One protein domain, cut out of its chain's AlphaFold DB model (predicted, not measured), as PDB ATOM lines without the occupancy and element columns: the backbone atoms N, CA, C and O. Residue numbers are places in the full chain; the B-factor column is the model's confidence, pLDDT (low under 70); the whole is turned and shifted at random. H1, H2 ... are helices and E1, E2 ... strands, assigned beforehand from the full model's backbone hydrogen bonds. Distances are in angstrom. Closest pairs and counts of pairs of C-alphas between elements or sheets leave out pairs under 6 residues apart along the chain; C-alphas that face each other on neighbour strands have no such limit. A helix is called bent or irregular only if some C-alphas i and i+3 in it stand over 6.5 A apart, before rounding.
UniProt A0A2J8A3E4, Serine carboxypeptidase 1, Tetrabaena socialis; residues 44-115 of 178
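AT A GLANCE: This is residues 44 to 115 of the 178 residues of the protein "Serine carboxypeptidase 1" of Tetrabaena socialis (UniProt A0A2J8A3E4). A long two-stranded hairpin, E1 and E2, runs through the middle of a loose, loop-rich domain, with the short helix H1 on the E1 side and the short, irregular helix H2 on the E2 side. From the end of the hairpin where E1 begins and E2 ends, two long unnamed stretches loop out: residues 49 to 63 lead from H1 into E1, and residues 85 to 107 lead from E2 to H2. The printed part has 72 residues, with two named helices and two named strands in the order H1, E1, E2, H2, and the sheet, E1 - E2, is antiparallel. The class is mixed, helices and strands, but under half of the residues, 30 of 72, are in named elements. The whole is loose, with a radius of gyration of the C-alphas of 14.0 A and spans of 39 by 31 by 28 A.

HOW THE PARTS SIT: E1, residues 64 to 72, and E2, residues 77 to 84, are antiparallel neighbours and form a hairpin, with 157 degrees between their N-to-C directions. N 65 and O 83 are within hydrogen-bond range at 2.9 A, and so are N 77 and O 72 at 2.8 A. Residues 49 to 50 pair antiparallel with residues 64 to 65 of E1. H1, residues 44 to 48, has 4 pairs of C-alphas within 8 A of E1; the closest C-alphas are those of Asp 48 and Gly 66, 5.1 A apart. H2, residues 108 to 115, has 1 such pair with E2, the C-alphas of Tyr 82 and Phe 108, 7.6 A apart. H1 is apart from E2 and from H2, and E1 is apart from H2. In H1 every O i to N i+4 pair is within hydrogen-bond range, and in H2 3 of 4 are.

IN THESE COORDINATES: E1 begins at C-alpha 64 (-35.667, -52.938, -10.737) and measures 25.0 A from first to last C-alpha. E2, residues 77 to 84, measures 23.3 A. H1 begins at C-alpha 44 (-41.941, -47.531, -20.861) and is 6.2 A long. H2 is 10.3 A long and ends at C-alpha 115 (-38.961, -54.636, 3.791); it is irregular, with C-alphas 112 and 115 7.2 A apart.

THE WHOLE: The two C-alphas farthest apart, those of Asn 58 and Asp 74, are 41.3 A apart. The printed part has no cut. The link from E1 to E2 is tight, with 4 residues, while the links from H1 to E1, 15 residues, and from E2 to H2, 23 residues, are long. The mean pLDDT of the printed part is 79.0, and 11 residues are under 70, namely 56, 99, 101 to 102, 104 to 105, 109 to 110 and 113 to 115.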
ATOM      1  N   GLN A  44     -41.986 -48.312 -22.101       83.38
ATOM      2  CA  GLN A  44     -41.941 -47.531 -20.861       83.38
ATOM      3  C   GLN A  44     -41.121 -48.252 -19.784       83.38
ATOM      4  O   GLN A  44     -40.202 -47.653 -19.240       83.38
ATOM      5  N   ALA A  45     -41.366 -49.546 -19.551       84.69
ATOM      6  CA  ALA A  45     -40.575 -50.341 -18.610       84.69
ATOM      7  C   ALA A  45     -39.084 -50.396 -18.999       84.69
ATOM      8  O   ALA A  45     -38.222 -50.339 -18.131       84.69
ATOM      9  N   GLN A  46     -38.757 -50.425 -20.295       89.19
ATOM     10  CA  GLN A  46     -37.373 -50.322 -20.776       89.19
ATOM     11  C   GLN A  46     -36.702 -48.988 -20.396       89.19
ATOM     12  O   GLN A  46     -35.512 -48.982 -20.090       89.19
ATOM     13  N   ARG A  47     -37.443 -47.867 -20.406       91.69
ATOM     14  CA  ARG A  47     -36.939 -46.544 -19.983       91.69
ATOM     15  C   ARG A  47     -36.807 -46.426 -18.470       91.69
ATOM     16  O   ARG A  47     -35.848 -45.827 -17.998       91.69
ATOM     17  N   ASP A  48     -37.757 -46.998 -17.741       91.75
ATOM     18  CA  ASP A  48     -37.807 -46.942 -16.280       91.75
ATOM     19  C   ASP A  48     -36.865 -47.972 -15.623       91.75
ATOM     20  O   ASP A  48     -36.707 -47.970 -14.403       91.75
ATOM     21  N   LYS A  49     -36.232 -48.865 -16.401       93.06
ATOM     22  CA  LYS A  49     -35.356 -49.924 -15.885       93.06
ATOM     23  C   LYS A  49     -34.098 -49.353 -15.227       93.06
ATOM     24  O   LYS A  49     -33.261 -48.715 -15.864       93.06
ATOM     25  N   ILE A  50     -33.924 -49.668 -13.949       88.06
ATOM     26  CA  ILE A  50     -32.773 -49.271 -13.142       88.06
ATOM     27  C   ILE A  50     -31.647 -50.280 -13.380       88.06
ATOM     28  O   ILE A  50     -31.759 -51.451 -13.029       88.06
ATOM     29  N   LEU A  51     -30.554 -49.818 -13.991       88.50
ATOM     30  CA  LEU A  51     -29.398 -50.659 -14.334       88.50
ATOM     31  C   LEU A  51     -28.326 -50.703 -13.232       88.50
ATOM     32  O   LEU A  51     -27.548 -51.650 -13.175       88.50
ATOM     33  N   ALA A  52     -28.271 -49.677 -12.382       82.25
ATOM     34  CA  ALA A  52     -27.342 -49.558 -11.261       82.25
ATOM     35  C   ALA A  52     -27.896 -48.574 -10.218       82.25
ATOM     36  O   ALA A  52     -28.691 -47.693 -10.556       82.25
ATOM     37  N   LEU A  53     -27.437 -48.689  -8.970       76.88
ATOM     38  CA  LEU A  53     -27.742 -47.747  -7.891       76.88
ATOM     39  C   LEU A  53     -26.449 -47.111  -7.354       76.88
ATOM     40  O   LEU A  53     -25.444 -47.812  -7.218       76.88
ATOM     41  N   PRO A  54     -26.439 -45.806  -7.015       76.44
ATOM     42  CA  PRO A  54     -25.276 -45.168  -6.403       76.44
ATOM     43  C   PRO A  54     -24.850 -45.879  -5.112       76.44
ATOM     44  O   PRO A  54     -25.671 -46.109  -4.229       76.44
ATOM     45  N   GLY A  55     -23.564 -46.219  -5.001       70.12
ATOM     46  CA  GLY A  55     -23.010 -46.929  -3.840       70.12
ATOM     47  C   GLY A  55     -23.297 -48.436  -3.792       70.12
ATOM     48  O   GLY A  55     -22.833 -49.096  -2.868       70.12
ATOM     49  N   PHE A  56     -24.010 -48.998  -4.773       68.94
ATOM     50  CA  PHE A  56     -24.211 -50.440  -4.903       68.94
ATOM     51  C   PHE A  56     -23.300 -50.987  -6.011       68.94
ATOM     52  O   PHE A  56     -23.591 -50.842  -7.195       68.94
ATOM     53  N   GLU A  57     -22.161 -51.572  -5.628       70.38
ATOM     54  CA  GLU A  57     -21.124 -52.014  -6.583       70.38
ATOM     55  C   GLU A  57     -21.436 -53.357  -7.270       70.38
ATOM     56  O   GLU A  57     -20.822 -53.693  -8.283       70.38
ATOM     57  N   ASN A  58     -22.389 -54.124  -6.737       76.00
ATOM     58  CA  ASN A  58     -22.807 -55.409  -7.295       76.00
ATOM     59  C   ASN A  58     -23.910 -55.239  -8.354       76.00
ATOM     60  O   ASN A  58     -24.628 -54.242  -8.385       76.00
ATOM     61  N   SER A  59     -24.110 -56.257  -9.192       78.31
ATOM     62  CA  SER A  59     -25.331 -56.371  -9.995       78.31
ATOM     63  C   SER A  59     -26.557 -56.540  -9.092       78.31
ATOM     64  O   SER A  59     -26.499 -57.293  -8.117       78.31
ATOM     65  N   LEU A  60     -27.671 -55.892  -9.438       81.06
ATOM     66  CA  LEU A  60     -28.968 -56.126  -8.793       81.06
ATOM     67  C   LEU A  60     -29.392 -57.595  -8.991       81.06
ATOM     68  O   LEU A  60     -29.148 -58.168 -10.054       81.06
ATOM     69  N   ALA A  61     -29.981 -58.209  -7.959       83.69
ATOM     70  CA  ALA A  61     -30.342 -59.631  -7.967       83.69
ATOM     71  C   ALA A  61     -31.591 -59.932  -8.818       83.69
ATOM     72  O   ALA A  61     -31.706 -61.012  -9.395       83.69
ATOM     73  N   SER A  62     -32.490 -58.956  -8.935       87.19
ATOM     74  CA  SER A  62     -33.694 -58.968  -9.769       87.19
ATOM     75  C   SER A  62     -33.726 -57.743 -10.695       87.19
ATOM     76  O   SER A  62     -32.823 -56.901 -10.679       87.19
ATOM     77  N   ASN A  63     -34.760 -57.620 -11.535       90.31
ATOM     78  CA  ASN A  63     -34.993 -56.383 -12.278       90.31
ATOM     79  C   ASN A  63     -35.648 -55.331 -11.370       90.31
ATOM     80  O   ASN A  63     -36.602 -55.616 -10.646       90.31
ATOM     81  N   HIS A  64     -35.145 -54.100 -11.451       90.50
ATOM     82  CA  HIS A  64     -35.667 -52.938 -10.737       90.50
ATOM     83  C   HIS A  64     -36.144 -51.893 -11.747       90.50
ATOM     84  O   HIS A  64     -35.524 -51.704 -12.795       90.50
ATOM     85  N   PHE A  65     -37.219 -51.187 -11.414       92.50
ATOM     86  CA  PHE A  65     -37.826 -50.161 -12.257       92.50
ATOM     87  C   PHE A  65     -38.236 -48.961 -11.407       92.50
ATOM     88  O   PHE A  65     -38.744 -49.136 -10.302       92.50
ATOM     89  N   GLY A  66     -38.047 -47.747 -11.913       90.38
ATOM     90  CA  GLY A  66     -38.482 -46.531 -11.242       90.38
ATOM     91  C   GLY A  66     -38.833 -45.440 -12.239       90.38
ATOM     92  O   GLY A  66     -38.046 -45.128 -13.129       90.38
ATOM     93  N   GLY A  67     -40.011 -44.848 -12.083       86.56
ATOM     94  CA  GLY A  67     -40.559 -43.907 -13.054       86.56
ATOM     95  C   GLY A  67     -41.807 -43.202 -12.540       86.56
ATOM     96  O   GLY A  67     -42.110 -43.238 -11.347       86.56
ATOM     97  N   TYR A  68     -42.538 -42.558 -13.445       84.94
ATOM     98  CA  TYR A  68     -43.763 -41.824 -13.127       84.94
ATOM     99  C   TYR A  68     -44.960 -42.387 -13.894       84.94
ATOM    100  O   TYR A  68     -44.879 -42.634 -15.095       84.94
ATOM    101  N   VAL A  69     -46.087 -42.541 -13.200       80.94
ATOM    102  CA  VAL A  69     -47.389 -42.882 -13.784       80.94
ATOM    103  C   VAL A  69     -48.294 -41.658 -13.693       80.94
ATOM    104  O   VAL A  69     -48.552 -41.153 -12.598       80.94
ATOM    105  N   THR A  70     -48.796 -41.179 -14.829       82.12
ATOM    106  CA  THR A  70     -49.802 -40.111 -14.861       82.12
ATOM    107  C   THR A  70     -51.138 -40.634 -14.340       82.12
ATOM    108  O   THR A  70     -51.631 -41.662 -14.798       82.12
ATOM    109  N   VAL A  71     -51.719 -39.923 -13.373       79.31
ATOM    110  CA  VAL A  71     -53.009 -40.257 -12.740       79.31
ATOM    111  C   VAL A  71     -54.086 -39.194 -12.976       79.31
ATOM    112  O   VAL A  71     -55.252 -39.427 -12.675       79.31
ATOM    113  N   ASP A  72     -53.710 -38.030 -13.507       76.31
ATOM    114  CA  ASP A  72     -54.620 -37.023 -14.056       76.31
ATOM    115  C   ASP A  72     -53.855 -36.216 -15.113       76.31
ATOM    116  O   ASP A  72     -52.902 -35.510 -14.778       76.31
ATOM    117  N   GLU A  73     -54.226 -36.372 -16.385       83.69
ATOM    118  CA  GLU A  73     -53.563 -35.695 -17.508       83.69
ATOM    119  C   GLU A  73     -53.892 -34.195 -17.543       83.69
ATOM    120  O   GLU A  73     -52.979 -33.379 -17.670       83.69
ATOM    121  N   ASP A  74     -55.163 -33.827 -17.338       86.38
ATOM    122  CA  ASP A  74     -55.661 -32.441 -17.383       86.38
ATOM    123  C   ASP A  74     -54.964 -31.526 -16.361       86.38
ATOM    124  O   ASP A  74     -54.736 -30.341 -16.612       86.38
ATOM    125  N   HIS A  75     -54.603 -32.083 -15.203       78.06
ATOM    126  CA  HIS A  75     -53.917 -31.389 -14.114       78.06
ATOM    127  C   HIS A  75     -52.438 -31.790 -13.980       78.06
ATOM    128  O   HIS A  75     -51.788 -31.398 -13.008       78.06
ATOM    129  N   GLY A  76     -51.908 -32.601 -14.904       80.50
ATOM    130  CA  GLY A  76     -50.517 -33.064 -14.915       80.50
ATOM    131  C   GLY A  76     -50.078 -33.852 -13.672       80.50
ATOM    132  O   GLY A  76     -48.883 -33.880 -13.364       80.50
ATOM    133  N   ARG A  77     -51.008 -34.468 -12.925       70.44
ATOM    134  CA  ARG A  77     -50.684 -35.186 -11.681       70.44
ATOM    135  C   ARG A  77     -50.066 -36.540 -12.004       70.44
ATOM    136  O   ARG A  77     -50.657 -37.356 -12.709       70.44
ATOM    137  N   GLN A  78     -48.894 -36.787 -11.432       73.88
ATOM    138  CA  GLN A  78     -48.119 -38.011 -11.606       73.88
ATOM    139  C   GLN A  78     -47.756 -38.595 -10.241       73.88
ATOM    140  O   GLN A  78     -47.484 -37.851  -9.298       73.88
ATOM    141  N   LEU A  79     -47.731 -39.922 -10.145       73.12
ATOM    142  CA  LEU A  79     -47.197 -40.652  -8.999       73.12
ATOM    143  C   LEU A  79     -45.861 -41.279  -9.386       73.12
ATOM    144  O   LEU A  79     -45.769 -41.943 -10.417       73.12
ATOM    145  N   TYR A  80     -44.838 -41.082  -8.556       86.44
ATOM    146  CA  TYR A  80     -43.599 -41.845  -8.664       86.44
ATOM    147  C   TYR A  80     -43.824 -43.280  -8.175       86.44
ATOM    148  O   TYR A  80     -44.534 -43.491  -7.189       86.44
ATOM    149  N   TYR A  81     -43.193 -44.252  -8.828       83.50
ATOM    150  CA  TYR A  81     -43.157 -45.639  -8.377       83.50
ATOM    151  C   TYR A  81     -41.723 -46.172  -8.363       83.50
ATOM    152  O   TYR A  81     -40.879 -45.743  -9.149       83.50
ATOM    153  N   TYR A  82     -41.482 -47.151  -7.493       86.94
ATOM    154  CA  TYR A  82     -40.318 -48.027  -7.540       86.94
ATOM    155  C   TYR A  82     -40.835 -49.467  -7.456       86.94
ATOM    156  O   TYR A  82     -41.581 -49.801  -6.535       86.94
ATOM    157  N   PHE A  83     -40.487 -50.301  -8.430       90.38
ATOM    158  CA  PHE A  83     -40.921 -51.692  -8.542       90.38
ATOM    159  C   PHE A  83     -39.707 -52.619  -8.622       90.38
ATOM    160  O   PHE A  83     -38.690 -52.280  -9.227       90.38
ATOM    161  N   VAL A  84     -39.828 -53.791  -8.001       87.00
ATOM    162  CA  VAL A  84     -38.811 -54.843  -7.987       87.00
ATOM    163  C   VAL A  84     -39.497 -56.155  -8.325       87.00
ATOM    164  O   VAL A  84     -40.522 -56.492  -7.731       87.00
ATOM    165  N   GLU A  85     -38.940 -56.881  -9.286       87.75
ATOM    166  CA  GLU A  85     -39.407 -58.219  -9.641       87.75
ATOM    167  C   GLU A  85     -39.021 -59.253  -8.574       87.75
ATOM    168  O   GLU A  85     -38.011 -59.113  -7.882       87.75
ATOM    169  N   SER A  86     -39.815 -60.322  -8.451       85.25
ATOM    170  CA  SER A  86     -39.476 -61.438  -7.563       85.25
ATOM    171  C   SER A  86     -38.161 -62.096  -7.987       85.25
ATOM    172  O   SER A  86     -37.978 -62.432  -9.154       85.25
ATOM    173  N   GLU A  87     -37.280 -62.363  -7.023       86.19
ATOM    174  CA  GLU A  87     -36.048 -63.139  -7.229       86.19
ATOM    175  C   GLU A  87     -36.304 -64.648  -7.434       86.19
ATOM    176  O   GLU A  87     -35.379 -65.391  -7.758       86.19
ATOM    177  N   ARG A  88     -37.542 -65.127  -7.224       86.06
ATOM    178  CA  ARG A  88     -37.908 -66.548  -7.360       86.06
ATOM    179  C   ARG A  88     -38.490 -66.868  -8.734       86.06
ATOM    180  O   ARG A  88     -37.882 -67.613  -9.494       86.06
ATOM    181  N   ASP A  89     -39.699 -66.388  -8.998       81.56
ATOM    182  CA  ASP A  89     -40.438 -66.650 -10.232       81.56
ATOM    183  C   ASP A  89     -41.303 -65.419 -10.548       81.56
ATOM    184  O   ASP A  89     -42.494 -65.398 -10.238       81.56
ATOM    185  N   PRO A  90     -40.723 -64.353 -11.129       83.94
ATOM    186  CA  PRO A  90     -41.446 -63.110 -11.390       83.94
ATOM    187  C   PRO A  90     -42.570 -63.273 -12.423       83.94
ATOM    188  O   PRO A  90     -43.361 -62.348 -12.600       83.94
ATOM    189  N   ALA A  91     -42.667 -64.433 -13.081       82.31
ATOM    190  CA  ALA A  91     -43.764 -64.753 -13.978       82.31
ATOM    191  C   ALA A  91     -45.026 -65.222 -13.240       82.31
ATOM    192  O   ALA A  91     -46.137 -64.864 -13.626       82.31
ATOM    193  N   ASN A  92     -44.863 -66.006 -12.173       80.69
ATOM    194  CA  ASN A  92     -45.982 -66.631 -11.459       80.69
ATOM    195  C   ASN A  92     -46.191 -66.089 -10.034       80.69
ATOM    196  O   ASN A  92     -47.214 -66.376  -9.404       80.69
ATOM    197  N   ASP A  93     -45.242 -65.310  -9.512       76.62
ATOM    198  CA  ASP A  93     -45.313 -64.721  -8.178       76.62
ATOM    199  C   ASP A  93     -46.272 -63.513  -8.119       76.62
ATOM    200  O   ASP A  93     -46.384 -62.738  -9.070       76.62
ATOM    201  N   PRO A  94     -46.997 -63.319  -6.999       78.50
ATOM    202  CA  PRO A  94     -47.993 -62.260  -6.891       78.50
ATOM    203  C   PRO A  94     -47.355 -60.873  -6.765       78.50
ATOM    204  O   PRO A  94     -46.454 -60.659  -5.954       78.50
ATOM    205  N   VAL A  95     -47.912 -59.892  -7.480       79.94
ATOM    206  CA  VAL A  95     -47.569 -58.475  -7.292       79.94
ATOM    207  C   VAL A  95     -48.112 -57.983  -5.947       79.94
ATOM    208  O   VAL A  95     -49.307 -58.092  -5.667       79.94
ATOM    209  N   VAL A  96     -47.237 -57.394  -5.128       79.06
ATOM    210  CA  VAL A  96     -47.593 -56.742  -3.861       79.06
ATOM    211  C   VAL A  96     -47.427 -55.234  -4.015       79.06
ATOM    212  O   VAL A  96     -46.348 -54.753  -4.351       79.06
ATOM    213  N   VAL A  97     -48.490 -54.476  -3.741       77.31
ATOM    214  CA  VAL A  97     -48.441 -53.009  -3.666       77.31
ATOM    215  C   VAL A  97     -48.295 -52.603  -2.204       77.31
ATOM    216  O   VAL A  97     -49.138 -52.955  -1.378       77.31
ATOM    217  N   TRP A  98     -47.241 -51.850  -1.889       71.69
ATOM    218  CA  TRP A  98     -47.004 -51.304  -0.554       71.69
ATOM    219  C   TRP A  98     -47.330 -49.811  -0.487       71.69
ATOM    220  O   TRP A  98     -47.065 -49.058  -1.424       71.69
ATOM    221  N   MET A  99     -47.894 -49.382   0.642       66.12
ATOM    222  CA  MET A  99     -48.230 -47.989   0.923       66.12
ATOM    223  C   MET A  99     -47.915 -47.682   2.388       66.12
ATOM    224  O   MET A  99     -48.495 -48.302   3.279       66.12
ATOM    225  N   ASN A 100     -47.031 -46.714   2.638       71.81
ATOM    226  CA  ASN A 100     -46.836 -46.178   3.985       71.81
ATOM    227  C   ASN A 100     -48.024 -45.273   4.377       71.81
ATOM    228  O   ASN A 100     -48.746 -44.748   3.530       71.81
ATOM    229  N   GLY A 101     -48.256 -45.143   5.687       61.22
ATOM    230  CA  GLY A 101     -49.382 -44.392   6.251       61.22
ATOM    231  C   GLY A 101     -49.125 -42.886   6.391       61.22
ATOM    232  O   GLY A 101     -48.510 -42.250   5.540       61.22
ATOM    233  N   GLY A 102     -49.617 -42.298   7.483       65.88
ATOM    234  CA  GLY A 102     -49.431 -40.878   7.794       65.88
ATOM    235  C   GLY A 102     -50.755 -40.129   7.954       65.88
ATOM    236  O   GLY A 102     -51.617 -40.581   8.710       65.88
ATOM    237  N   PRO A 103     -50.924 -38.982   7.277       72.19
ATOM    238  CA  PRO A 103     -50.767 -38.911   5.819       72.19
ATOM    239  C   PRO A 103     -49.500 -38.195   5.334       72.19
ATOM    240  O   PRO A 103     -48.969 -37.322   6.011       72.19
ATOM    241  N   GLY A 104     -49.086 -38.504   4.101       63.22
ATOM    242  CA  GLY A 104     -48.025 -37.783   3.383       63.22
ATOM    243  C   GLY A 104     -46.621 -38.383   3.500       63.22
ATOM    244  O   GLY A 104     -45.707 -37.872   2.857       63.22
ATOM    245  N   CYS A 105     -46.442 -39.467   4.262       58.88
ATOM    246  CA  CYS A 105     -45.178 -40.202   4.299       58.88
ATOM    247  C   CYS A 105     -44.894 -40.870   2.943       58.88
ATOM    248  O   CYS A 105     -45.812 -41.290   2.235       58.88
ATOM    249  N   SER A 106     -43.617 -41.000   2.589       73.38
ATOM    250  CA  SER A 106     -43.211 -41.673   1.355       73.38
ATOM    251  C   SER A 106     -43.335 -43.190   1.492       73.38
ATOM    252  O   SER A 106     -42.788 -43.771   2.424       73.38
ATOM    253  N   SER A 107     -43.959 -43.866   0.523       72.62
ATOM    254  CA  SER A 107     -43.904 -45.339   0.431       72.62
ATOM    255  C   SER A 107     -42.494 -45.874   0.147       72.62
ATOM    256  O   SER A 107     -42.249 -47.073   0.274       72.62
ATOM    257  N   PHE A 108     -41.559 -44.998  -0.239       78.94
ATOM    258  CA  PHE A 108     -40.151 -45.354  -0.396       78.94
ATOM    259  C   PHE A 108     -39.466 -45.616   0.956       78.94
ATOM    260  O   PHE A 108     -38.467 -46.325   0.997       78.94
ATOM    261  N   ASP A 109     -40.027 -45.137   2.070       66.88
ATOM    262  CA  ASP A 109     -39.514 -45.441   3.406       66.88
ATOM    263  C   ASP A 109     -39.643 -46.929   3.733       66.88
ATOM    264  O   ASP A 109     -38.675 -47.536   4.180       66.88
ATOM    265  N   GLY A 110     -40.798 -47.544   3.454       66.19
ATOM    266  CA  GLY A 110     -40.972 -48.984   3.652       66.19
ATOM    267  C   GLY A 110     -40.122 -49.827   2.703       66.19
ATOM    268  O   GLY A 110     -39.701 -50.932   3.047       66.19
ATOM    269  N   PHE A 111     -39.794 -49.280   1.532       73.44
ATOM    270  CA  PHE A 111     -38.832 -49.887   0.620       73.44
ATOM    271  C   PHE A 111     -37.389 -49.818   1.158       73.44
ATOM    272  O   PHE A 111     -36.662 -50.800   1.083       73.44
ATOM    273  N   VAL A 112     -36.969 -48.690   1.732       70.75
ATOM    274  CA  VAL A 112     -35.585 -48.470   2.194       70.75
ATOM    275  C   VAL A 112     -35.322 -49.040   3.594       70.75
ATOM    276  O   VAL A 112     -34.253 -49.591   3.839       70.75
ATOM    277  N   TYR A 113     -36.265 -48.904   4.526       61.12
ATOM    278  CA  TYR A 113     -36.029 -49.135   5.957       61.12
ATOM    279  C   TYR A 113     -36.804 -50.312   6.560       61.12
ATOM    280  O   TYR A 113     -36.452 -50.743   7.658       61.12
ATOM    281  N   GLU A 114     -37.842 -50.825   5.890       65.19
ATOM    282  CA  GLU A 114     -38.703 -51.879   6.453       65.19
ATOM    283  C   GLU A 114     -38.504 -53.240   5.769       65.19
ATOM    284  O   GLU A 114     -38.146 -54.209   6.438       65.19
ATOM    285  N   GLN A 115     -38.761 -53.337   4.459       69.56
ATOM    286  CA  GLN A 115     -38.961 -54.636   3.791       69.56
ATOM    287  C   GLN A 115     -38.455 -54.737   2.341       69.56
ATOM    288  O   GLN A 115     -38.694 -55.756   1.692       69.56
TER     289      GLN A 115